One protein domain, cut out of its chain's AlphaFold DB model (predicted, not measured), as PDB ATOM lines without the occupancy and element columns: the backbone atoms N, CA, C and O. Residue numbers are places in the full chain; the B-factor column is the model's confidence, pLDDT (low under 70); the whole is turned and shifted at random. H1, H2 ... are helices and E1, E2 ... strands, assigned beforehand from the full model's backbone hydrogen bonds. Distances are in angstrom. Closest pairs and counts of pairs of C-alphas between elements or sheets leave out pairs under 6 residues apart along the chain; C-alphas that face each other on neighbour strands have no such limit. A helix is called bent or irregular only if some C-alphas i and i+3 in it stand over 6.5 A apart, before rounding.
ATOM      1  N   ASP A   7       5.945  17.542  49.716       62.75
ATOM      2  CA  ASP A   7       4.853  17.727  48.760       62.75
ATOM      3  C   ASP A   7       5.364  18.440  47.501       62.75
ATOM      4  O   ASP A   7       6.283  19.263  47.564       62.75
ATOM      5  N   PHE A   8       4.780  18.107  46.350       62.81
ATOM      6  CA  PHE A   8       5.167  18.648  45.049       62.81
ATOM      7  C   PHE A   8       3.940  19.094  44.261       62.81
ATOM      8  O   PHE A   8       3.040  18.290  44.013       62.81
ATOM      9  N   LYS A   9       3.941  20.342  43.784       64.00
ATOM     10  CA  LYS A   9       2.961  20.822  42.798       64.00
ATOM     11  C   LYS A   9       3.664  21.261  41.529       64.00
ATOM     12  O   LYS A   9       4.516  22.138  41.578       64.00
ATOM     13  N   ASP A  10       3.249  20.705  40.398       64.50
ATOM     14  CA  ASP A  10       3.887  20.951  39.109       64.50
ATOM     15  C   ASP A  10       2.867  21.541  38.119       64.50
ATOM     16  O   ASP A  10       1.704  21.140  38.108       64.50
ATOM     17  N   GLY A  11       3.298  22.476  37.276       65.19
ATOM     18  CA  GLY A  11       2.510  23.056  36.189       65.19
ATOM     19  C   GLY A  11       3.301  23.040  34.887       65.19
ATOM     20  O   GLY A  11       4.490  23.356  34.880       65.19
ATOM     21  N   LEU A  12       2.653  22.670  33.784       69.94
ATOM     22  CA  LEU A  12       3.254  22.654  32.452       69.94
ATOM     23  C   LEU A  12       2.490  23.615  31.544       69.94
ATOM     24  O   LEU A  12       1.311  23.415  31.271       69.94
ATOM     25  N   THR A  13       3.193  24.624  31.038       73.38
ATOM     26  CA  THR A  13       2.671  25.536  30.020       73.38
ATOM     27  C   THR A  13       3.454  25.325  28.738       73.38
ATOM     28  O   THR A  13       4.671  25.500  28.712       73.38
ATOM     29  N   ILE A  14       2.763  24.966  27.658       68.69
ATOM     30  CA  ILE A  14       3.359  24.818  26.329       68.69
ATOM     31  C   ILE A  14       2.846  25.960  25.458       68.69
ATOM     32  O   ILE A  14       1.642  26.108  25.267       68.69
ATOM     33  N   SER A  15       3.762  26.772  24.941       69.56
ATOM     34  CA  SER A  15       3.474  27.872  24.023       69.56
ATOM     35  C   SER A  15       4.549  27.878  22.953       69.56
ATOM     36  O   SER A  15       5.645  28.387  23.199       69.56
ATOM     37  N   GLU A  16       4.254  27.315  21.779       69.62
ATOM     38  CA  GLU A  16       5.216  27.236  20.675       69.62
ATOM     39  C   GLU A  16       5.899  28.595  20.428       69.62
ATOM     40  O   GLU A  16       5.216  29.621  20.370       69.62
ATOM     41  N   PRO A  17       7.243  28.637  20.322       75.06
ATOM     42  CA  PRO A  17       8.196  27.515  20.230       75.06
ATOM     43  C   PRO A  17       8.782  27.035  21.581       75.06
ATOM     44  O   PRO A  17       9.800  26.341  21.615       75.06
ATOM     45  N   SER A  18       8.183  27.426  22.703       77.94
ATOM     46  CA  SER A  18       8.718  27.249  24.059       77.94
ATOM     47  C   SER A  18       7.798  26.444  24.981       77.94
ATOM     48  O   SER A  18       6.598  26.301  24.755       77.94
ATOM     49  N   ALA A  19       8.364  25.920  26.057       79.00
ATOM     50  CA  ALA A  19       7.631  25.320  27.155       79.00
ATOM     51  C   ALA A  19       8.208  25.826  28.477       79.00
ATOM     52  O   ALA A  19       9.408  26.076  28.592       79.00
ATOM     53  N   VAL A  20       7.351  25.972  29.479       78.94
ATOM     54  CA  VAL A  20       7.749  26.297  30.846       78.94
ATOM     55  C   VAL A  20       7.206  25.220  31.770       78.94
ATOM     56  O   VAL A  20       6.008  24.935  31.760       78.94
ATOM     57  N   LEU A  21       8.090  24.638  32.575       76.06
ATOM     58  CA  LEU A  21       7.725  23.719  33.647       76.06
ATOM     59  C   LEU A  21       7.932  24.434  34.973       76.06
ATOM     60  O   LEU A  21       9.040  24.851  35.289       76.06
ATOM     61  N   SER A  22       6.863  24.582  35.741       71.88
ATOM     62  CA  SER A  22       6.908  25.122  37.096       71.88
ATOM     63  C   SER A  22       6.796  23.975  38.086       71.88
ATOM     64  O   SER A  22       5.933  23.122  37.927       71.88
ATOM     65  N   ILE A  23       7.651  23.953  39.098       74.44
ATOM     66  CA  ILE A  23       7.701  22.937  40.149       74.44
ATOM     67  C   ILE A  23       7.740  23.678  41.482       74.44
ATOM     68  O   ILE A  23       8.586  24.545  41.694       74.44
ATOM     69  N   LEU A  24       6.830  23.346  42.381       72.69
ATOM     70  CA  LEU A  24       6.821  23.786  43.767       72.69
ATOM     71  C   LEU A  24       7.242  22.604  44.633       72.69
ATOM     72  O   LEU A  24       6.508  21.627  44.734       72.69
ATOM     73  N   GLU A  25       8.415  22.708  45.246       70.88
ATOM     74  CA  GLU A  25       8.907  21.773  46.257       70.88
ATOM     75  C   GLU A  25       8.516  22.317  47.640       70.88
ATOM     76  O   GLU A  25       8.895  23.441  47.978       70.88
ATOM     77  N   ARG A  26       7.785  21.544  48.452       69.94
ATOM     78  CA  ARG A  26       7.414  21.933  49.821       69.94
ATOM     79  C   ARG A  26       7.896  20.909  50.846       69.94
ATOM     80  O   ARG A  26       7.699  19.710  50.669       69.94
ATOM     81  N   LEU A  27       8.492  21.392  51.936       69.38
ATOM     82  CA  LEU A  27       8.898  20.591  53.095       69.38
ATOM     83  C   LEU A  27       8.478  21.316  54.379       69.38
ATOM     84  O   LEU A  27       9.067  22.338  54.739       69.38
ATOM     85  N   GLY A  28       7.440  20.810  55.050       72.31
ATOM     86  CA  GLY A  28       6.825  21.510  56.182       72.31
ATOM     87  C   GLY A  28       6.273  22.876  55.752       72.31
ATOM     88  O   GLY A  28       5.403  22.940  54.875       72.31
ATOM     89  N   ASP A  29       6.816  23.944  56.341       69.25
ATOM     90  CA  ASP A  29       6.477  25.348  56.048       69.25
ATOM     91  C   ASP A  29       7.419  26.008  55.017       69.25
ATOM     92  O   ASP A  29       7.299  27.199  54.730       69.25
ATOM     93  N   LYS A  30       8.387  25.261  54.467       70.69
ATOM     94  CA  LYS A  30       9.353  25.770  53.480       70.69
ATOM     95  C   LYS A  30       8.889  25.454  52.069       70.69
ATOM     96  O   LYS A  30       8.485  24.325  51.796       70.69
ATOM     97  N   GLU A  31       9.016  26.422  51.169       72.69
ATOM     98  CA  GLU A  31       8.547  26.332  49.786       72.69
ATOM     99  C   GLU A  31       9.610  26.851  48.817       72.69
ATOM    100  O   GLU A  31      10.167  27.943  48.975       72.69
ATOM    101  N   ARG A  32       9.871  26.079  47.764       71.69
ATOM    102  CA  ARG A  32      10.768  26.466  46.680       71.69
ATOM    103  C   ARG A  32      10.072  26.339  45.346       71.69
ATOM    104  O   ARG A  32       9.639  25.263  44.955       71.69
ATOM    105  N   HIS A  33      10.048  27.450  44.628       72.69
ATOM    106  CA  HIS A  33       9.553  27.503  43.265       72.69
ATOM    107  C   HIS A  33      10.731  27.338  42.317       72.69
ATOM    108  O   HIS A  33      11.713  28.077  42.406       72.69
ATOM    109  N   VAL A  34      10.623  26.377  41.416       74.44
ATOM    110  CA  VAL A  34      11.555  26.137  40.323       74.44
ATOM    111  C   VAL A  34      10.790  26.343  39.025       74.44
ATOM    112  O   VAL A  34       9.744  25.740  38.816       74.44
ATOM    113  N   ALA A  35      11.303  27.200  38.157       76.69
ATOM    114  CA  ALA A  35      10.804  27.392  36.808       76.69
ATOM    115  C   ALA A  35      11.879  26.928  35.827       76.69
ATOM    116  O   ALA A  35      13.020  27.383  35.875       76.69
ATOM    117  N   VAL A  36      11.513  26.015  34.942       80.31
ATOM    118  CA  VAL A  36      12.375  25.472  33.899       80.31
ATOM    119  C   VAL A  36      11.877  26.009  32.569       80.31
ATOM    120  O   VAL A  36      10.770  25.687  32.140       80.31
ATOM    121  N   GLY A  37      12.696  26.834  31.926       83.38
ATOM    122  CA  GLY A  37      12.485  27.268  30.554       83.38
ATOM    123  C   GLY A  37      13.007  26.210  29.591       83.38
ATOM    124  O   GLY A  37      14.136  25.732  29.726       83.38
ATOM    125  N   ALA A  38      12.196  25.837  28.610       86.69
ATOM    126  CA  ALA A  38      12.547  24.839  27.617       86.69
ATOM    127  C   ALA A  38      12.113  25.261  26.210       86.69
ATOM    128  O   ALA A  38      11.152  26.007  26.024       86.69
ATOM    129  N   SER A  39      12.824  24.769  25.203       90.00
ATOM    130  CA  SER A  39      12.451  24.886  23.794       90.00
ATOM    131  C   SER A  39      11.813  23.582  23.319       90.00
ATOM    132  O   SER A  39      12.176  22.498  23.780       90.00
ATOM    133  N   ILE A  40      10.840  23.666  22.414       88.62
ATOM    134  CA  ILE A  40      10.239  22.477  21.806       88.62
ATOM    135  C   ILE A  40      11.159  22.000  20.681       88.62
ATOM    136  O   ILE A  40      11.463  22.749  19.755       88.62
ATOM    137  N   VAL A  41      11.611  20.749  20.769       91.00
ATOM    138  CA  VAL A  41      12.521  20.133  19.789       91.00
ATOM    139  C   VAL A  41      11.749  19.343  18.740       91.00
ATOM    140  O   VAL A  41      12.130  19.319  17.574       91.00
ATOM    141  N   ASP A  42      10.691  18.656  19.165       88.75
ATOM    142  CA  ASP A  42       9.912  17.753  18.324       88.75
ATOM    143  C   ASP A  42       8.517  17.581  18.928       88.75
ATOM    144  O   ASP A  42       8.373  17.438  20.147       88.75
ATOM    145  N   THR A  43       7.492  17.570  18.082       86.19
ATOM    146  CA  THR A  43       6.108  17.320  18.486       86.19
ATOM    147  C   THR A  43       5.508  16.222  17.627       86.19
ATOM    148  O   THR A  43       5.657  16.157  16.410       86.19
ATOM    149  N   SER A  44       4.795  15.322  18.286       85.19
ATOM    150  CA  SER A  44       3.999  14.276  17.662       85.19
ATOM    151  C   SER A  44       2.681  14.150  18.415       85.19
ATOM    152  O   SER A  44       2.521  14.706  19.500       85.19
ATOM    153  N   ARG A  45       1.746  13.363  17.874       81.50
ATOM    154  CA  ARG A  45       0.381  13.242  18.407       81.50
ATOM    155  C   ARG A  45       0.301  13.003  19.923       81.50
ATOM    156  O   ARG A  45      -0.587  13.548  20.558       81.50
ATOM    157  N   TRP A  46       1.204  12.196  20.480       85.88
ATOM    158  CA  TRP A  46       1.206  11.838  21.907       85.88
ATOM    159  C   TRP A  46       2.564  12.036  22.576       85.88
ATOM    160  O   TRP A  46       2.778  11.558  23.687       85.88
ATOM    161  N   ARG A  47       3.519  12.677  21.893       88.62
ATOM    162  CA  ARG A  47       4.848  12.920  22.460       88.62
ATOM    163  C   ARG A  47       5.349  14.299  22.117       88.62
ATOM    164  O   ARG A  47       5.309  14.689  20.953       88.62
ATOM    165  N   ILE A  48       5.896  14.966  23.118       88.31
ATOM    166  CA  ILE A  48       6.533  16.271  23.000       88.31
ATOM    167  C   ILE A  48       7.947  16.115  23.536       88.31
ATOM    168  O   ILE A  48       8.135  15.668  24.666       88.31
ATOM    169  N   LYS A  49       8.947  16.453  22.727       90.75
ATOM    170  CA  LYS A  49      10.330  16.545  23.187       90.75
ATOM    171  C   LYS A  49      10.663  17.998  23.439       90.75
ATOM    172  O   LYS A  49      10.481  18.843  22.562       90.75
ATOM    173  N   ILE A  50      11.195  18.261  24.617       89.19
ATOM    174  CA  ILE A  50      11.642  19.584  25.021       89.19
ATOM    175  C   ILE A  50      13.126  19.541  25.354       89.19
ATOM    176  O   ILE A  50      13.626  18.528  25.840       89.19
ATOM    177  N   LYS A  51      13.833  20.638  25.110       89.88
ATOM    178  CA  LYS A  51      15.212  20.834  25.543       89.88
ATOM    179  C   LYS A  51      15.232  21.895  26.625       89.88
ATOM    180  O   LYS A  51      14.713  22.985  26.424       89.88
ATOM    181  N   VAL A  52      15.821  21.571  27.766       86.31
ATOM    182  CA  VAL A  52      15.969  22.501  28.886       86.31
ATOM    183  C   VAL A  52      16.984  23.579  28.503       86.31
ATOM    184  O   VAL A  52      18.131  23.264  28.188       86.31
ATOM    185  N   GLU A  53      16.565  24.839  28.532       85.81
ATOM    186  CA  GLU A  53      17.389  25.998  28.152       85.81
ATOM    187  C   GLU A  53      17.686  26.916  29.339       85.81
ATOM    188  O   GLU A  53      18.724  27.571  29.350       85.81
ATOM    189  N   ASP A  54      16.799  26.963  30.336       82.38
ATOM    190  CA  ASP A  54      16.970  27.793  31.530       82.38
ATOM    191  C   ASP A  54      16.353  27.132  32.766       82.38
ATOM    192  O   ASP A  54      15.388  26.372  32.669       82.38
ATOM    193  N   ILE A  55      16.914  27.424  33.939       76.81
ATOM    194  CA  ILE A  55      16.417  26.956  35.233       76.81
ATOM    195  C   ILE A  55      16.554  28.094  36.238       76.81
ATOM    196  O   ILE A  55      17.657  28.463  36.640       76.81
ATOM    197  N   GLN A  56      15.418  28.600  36.700       75.88
ATOM    198  CA  GLN A  56      15.322  29.611  37.744       75.88
ATOM    199  C   GLN A  56      14.748  28.978  39.008       75.88
ATOM    200  O   GLN A  56      13.774  28.233  38.947       75.88
ATOM    201  N   ALA A  57      15.324  29.282  40.168       72.06
ATOM    202  CA  ALA A  57      14.800  28.824  41.450       72.06
ATOM    203  C   ALA A  57      14.711  29.979  42.449       72.06
ATOM    204  O   ALA A  57      15.587  30.846  42.484       72.06
ATOM    205  N   SER A  58      13.674  29.982  43.288       68.88
ATOM    206  CA  SER A  58      13.579  30.935  44.394       68.88
ATOM    207  C   SER A  58      14.742  30.736  45.380       68.88
ATOM    208  O   SER A  58      15.215  29.619  45.601       68.88
ATOM    209  N   ARG A  59      15.229  31.839  45.967       59.62
ATOM    210  CA  ARG A  59      16.457  31.923  46.790       59.62
ATOM    211  C   ARG A  59      16.383  31.230  48.167       59.62
ATOM    212  O   ARG A  59      17.165  31.568  49.048       59.62
ATOM    213  N   GLN A  60      15.454  30.302  48.401       56.81
ATOM    214  CA  GLN A  60      15.424  29.576  49.675       56.81
ATOM    215  C   GLN A  60      16.530  28.509  49.709       56.81
ATOM    216  O   GLN A  60      16.401  27.436  49.121       56.81
ATOM    217  N   GLU A  61      17.625  28.823  50.406       54.72
ATOM    218  CA  GLU A  61      18.808  27.962  50.572       54.72
ATOM    219  C   GLU A  61      18.559  26.760  51.502       54.72
ATOM    220  O   GLU A  61      19.253  25.755  51.416       54.72
ATOM    221  N   GLU A  62      17.544  26.789  52.365       53.16
ATOM    222  CA  GLU A  62      17.379  25.762  53.408       53.16
ATOM    223  C   GLU A  62      16.912  24.387  52.888       53.16
ATOM    224  O   GLU A  62      17.071  23.381  53.574       53.16
ATOM    225  N   LEU A  63      16.393  24.313  51.657       52.50
ATOM    226  CA  LEU A  63      16.102  23.055  50.947       52.50
ATOM    227  C   LEU A  63      17.345  22.471  50.238       52.50
ATOM    228  O   LEU A  63      17.226  21.546  49.427       52.50
ATOM    229  N   PHE A  64      18.534  23.037  50.481       50.31
ATOM    230  CA  PHE A  64      19.823  22.575  49.957       50.31
ATOM    231  C   PHE A  64      20.650  21.766  50.963       50.31
ATOM    232  O   PHE A  64      21.777  21.408  50.623       50.31
ATOM    233  N   ASP A  65      20.142  21.422  52.156       53.31
ATOM    234  CA  ASP A  65      20.864  20.475  53.018       53.31
ATOM    235  C   ASP A  65      20.734  19.044  52.469       53.31
ATOM    236  O   ASP A  65      19.883  18.234  52.848       53.31
ATOM    237  N   VAL A  66      21.586  18.782  51.478       47.41
ATOM    238  CA  VAL A  66      21.706  17.552  50.695       47.41
ATOM    239  C   VAL A  66      21.966  16.333  51.584       47.41
ATOM    240  O   VAL A  66      21.602  15.218  51.211       47.41
ATOM    241  N   SER A  67      22.563  16.535  52.762       50.41
ATOM    242  CA  SER A  67      22.860  15.451  53.701       50.41
ATOM    243  C   SER A  67      21.600  14.812  54.296       50.41
ATOM    244  O   SER A  67      21.635  13.646  54.686       50.41
ATOM    245  N   THR A  68      20.479  15.538  54.284       52.75
ATOM    246  CA  THR A  68      19.244  15.145  54.973       52.75
ATOM    247  C   THR A  68      18.140  14.688  54.009       52.75
ATOM    248  O   THR A  68      17.207  14.018  54.436       52.75
ATOM    249  N   ASN A  69      18.234  14.999  52.705       52.53
ATOM    250  CA  ASN A  69      17.169  14.724  51.724       52.53
ATOM    251  C   ASN A  69      17.715  14.250  50.363       52.53
ATOM    252  O   ASN A  69      17.789  15.011  49.396       52.53
ATOM    253  N   SER A  70      18.073  12.967  50.265       46.78
ATOM    254  CA  SER A  70      18.585  12.345  49.032       46.78
ATOM    255  C   SER A  70      17.575  12.348  47.876       46.78
ATOM    256  O   SER A  70      17.976  12.464  46.721       46.78
ATOM    257  N   GLU A  71      16.271  12.300  48.154       51.59
ATOM    258  CA  GLU A  71      15.219  12.341  47.125       51.59
ATOM    259  C   GLU A  71      15.208  13.662  46.331       51.59
ATOM    260  O   GLU A  71      14.946  13.661  45.125       51.59
ATOM    261  N   LEU A  72      15.602  14.778  46.964       51.69
ATOM    262  CA  LEU A  72      15.744  16.080  46.298       51.69
ATOM    263  C   LEU A  72      16.918  16.100  45.315       51.69
ATOM    264  O   LEU A  72      16.839  16.764  44.282       51.69
ATOM    265  N   LEU A  73      18.007  15.373  45.593       49.91
ATOM    266  CA  LEU A  73      19.121  15.262  44.647       49.91
ATOM    267  C   LEU A  73      18.691  14.552  43.368       49.91
ATOM    268  O   LEU A  73      19.048  15.008  42.282       49.91
ATOM    269  N   PHE A  74      17.933  13.461  43.488       48.62
ATOM    270  CA  PHE A  74      17.491  12.699  42.327       48.62
ATOM    271  C   PHE A  74      16.557  13.537  41.460       48.62
ATOM    272  O   PHE A  74      16.859  13.718  40.288       48.62
ATOM    273  N   ALA A  75      15.521  14.166  42.028       55.22
ATOM    274  CA  ALA A  75      14.607  15.028  41.269       55.22
ATOM    275  C   ALA A  75      15.319  16.191  40.538       55.22
ATOM    276  O   ALA A  75      14.916  16.581  39.441       55.22
ATOM    277  N   ARG A  76      16.412  16.717  41.106       59.94
ATOM    278  CA  ARG A  76      17.173  17.851  40.552       59.94
ATOM    279  C   ARG A  76      18.217  17.463  39.503       59.94
ATOM    280  O   ARG A  76      18.665  18.330  38.761       59.94
ATOM    281  N   GLN A  77      18.613  16.192  39.405       56.22
ATOM    282  CA  GLN A  77      19.620  15.766  38.422       56.22
ATOM    283  C   GLN A  77      19.123  15.794  36.975       56.22
ATOM    284  O   GLN A  77      19.952  15.752  36.063       56.22
ATOM    285  N   TYR A  78      17.813  15.880  36.766       59.31
ATOM    286  CA  TYR A  78      17.206  15.700  35.454       59.31
ATOM    287  C   TYR A  78      16.992  16.999  34.678       59.31
ATOM    288  O   TYR A  78      17.167  17.032  33.458       59.31
ATOM    289  N   PHE A  79      16.702  18.092  35.381       68.75
ATOM    290  CA  PHE A  79      16.717  19.427  34.798       68.75
ATOM    291  C   PHE A  79      18.160  19.919  34.794       68.75
ATOM    292  O   PHE A  79      18.602  20.642  35.680       68.75
ATOM    293  N   ARG A  80      18.931  19.464  33.809       75.00
ATOM    294  CA  ARG A  80      20.215  20.076  33.465       75.00
ATOM    295  C   ARG A  80      20.032  20.869  32.191       75.00
ATOM    296  O   ARG A  80      19.291  20.459  31.301       75.00
ATOM    297  N   LEU A  81      20.737  21.987  32.097       81.19
ATOM    298  CA  LEU A  81      20.795  22.754  30.861       81.19
ATOM    299  C   LEU A  81      21.270  21.849  29.719       81.19
ATOM    300  O   LEU A  81      22.258  21.126  29.854       81.19
ATOM    301  N   GLY A  82      20.538  21.871  28.610       84.00
ATOM    302  CA  GLY A  82      20.778  21.028  27.446       84.00
ATOM    303  C   GLY A  82      20.156  19.630  27.501       84.00
ATOM    304  O   GLY A  82      20.156  18.959  26.468       84.00
ATOM    305  N   SER A  83      19.603  19.190  28.637       85.81
ATOM    306  CA  SER A  83      18.876  17.918  28.714       85.81
ATOM    307  C   SER A  83      17.667  17.928  27.786       85.81
ATOM    308  O   SER A  83      16.927  18.911  27.733       85.81
ATOM    309  N   ILE A  84      17.443  16.807  27.100       87.88
ATOM    310  CA  ILE A  84      16.223  16.567  26.331       87.88
ATOM    311  C   ILE A  84      15.302  15.700  27.181       87.88
ATOM    312  O   ILE A  84      15.717  14.640  27.645       87.88
ATOM    313  N   LEU A  85      14.071  16.162  27.372       86.00
ATOM    314  CA  LEU A  85      13.023  15.438  28.079       86.00
ATOM    315  C   LEU A  85      11.910  15.082  27.102       86.00
ATOM    316  O   LEU A  85      11.504  15.903  26.275       86.00
ATOM    317  N   THR A  86      11.397  13.867  27.223       88.62
ATOM    318  CA  THR A  86      10.293  13.355  26.428       88.62
ATOM    319  C   THR A  86       9.050  13.266  27.303       88.62
ATOM    320  O   THR A  86       8.977  12.483  28.249       88.62
ATOM    321  N   LEU A  87       8.044  14.057  26.950       87.56
ATOM    322  CA  LEU A  87       6.730  14.057  27.572       87.56
ATOM    323  C   LEU A  87       5.805  13.175  26.738       87.56
ATOM    324  O   LEU A  87       5.512  13.503  25.588       87.56
ATOM    325  N   ALA A  88       5.355  12.053  27.290       88.94
ATOM    326  CA  ALA A  88       4.317  11.227  26.689       88.94
ATOM    327  C   ALA A  88       2.954  11.670  27.225       88.94
ATOM    328  O   ALA A  88       2.671  11.474  28.404       88.94
TER     329      ALA A  88
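What this domain is: This is residues 7 to 88 of the 112 residues of an uncharacterized protein of Pseudomonas sp. MYb187 (UniProt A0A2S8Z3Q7). One twisted and curled sheet of five strands makes the body: long hairpins run side by side, E3 and E4 bend sharply, and E5 pairs with E4 on the bent part. From the far end of E4 the chain folds back to E5 through two short helices, H1 by the sheet and H2 away from it; residues 65 to 71 stick out. The 82 printed residues hold E1 E2 E3 E4 H1 H2 E5 in that order; the sheet, E1 - E2 - E3 - E4 - E5, is antiparallel, and the class is mostly strand. The whole is only just compact, close to loose, with a radius of gyration of the C-alphas of 13.7 A, and only just elongated, spanning 40 by 20 by 19 A.

How they stand to each other: E1, residues 7 to 15, and E2, residues 18 to 27, form an antiparallel hairpin at 170 degrees, with N 11 and O 22 2.8 A apart, within hydrogen-bond range. E2 and E3, residues 30 to 44, form the next at 153 degrees; N 23 and O 34 are 2.8 A apart. E3 and E4, residues 47 to 57, form the third at 146 degrees, with N 39 and O 51 at 2.9 A. These four strands are a meander, each the antiparallel neighbour of the one before. E3 bends by 80 degrees at residue 41, E4 by 70 degrees at residue 53. H1, residues 61 to 64, only grazes the sheet with residues 61 to 63. H2, residues 70 to 76, is not on the sheet; its O i to N i+4 pairs are within hydrogen-bond range, while H1 is too short for one. E5, residues 84 to 88, is an edge strand antiparallel to E4 at 126 degrees; N 50 and O 85 are 2.9 A apart.

Where its parts are: E1 begins at C-alpha 7 (4.853, 17.727, 48.760) and is 26.8 A long, E2 29.8 A, E3 38.0 A and E4 26.7 A. E5 ends at C-alpha 88 (4.317, 11.227, 26.689).

The domain as a whole: The two C-alphas farthest apart, of Arg 45 and Ser 67, are 41.9 A apart. The printed part has no cut, and no link is long. Mean pLDDT of the printed part is 72.0; 34 residues are under 70, among them 58 to 79.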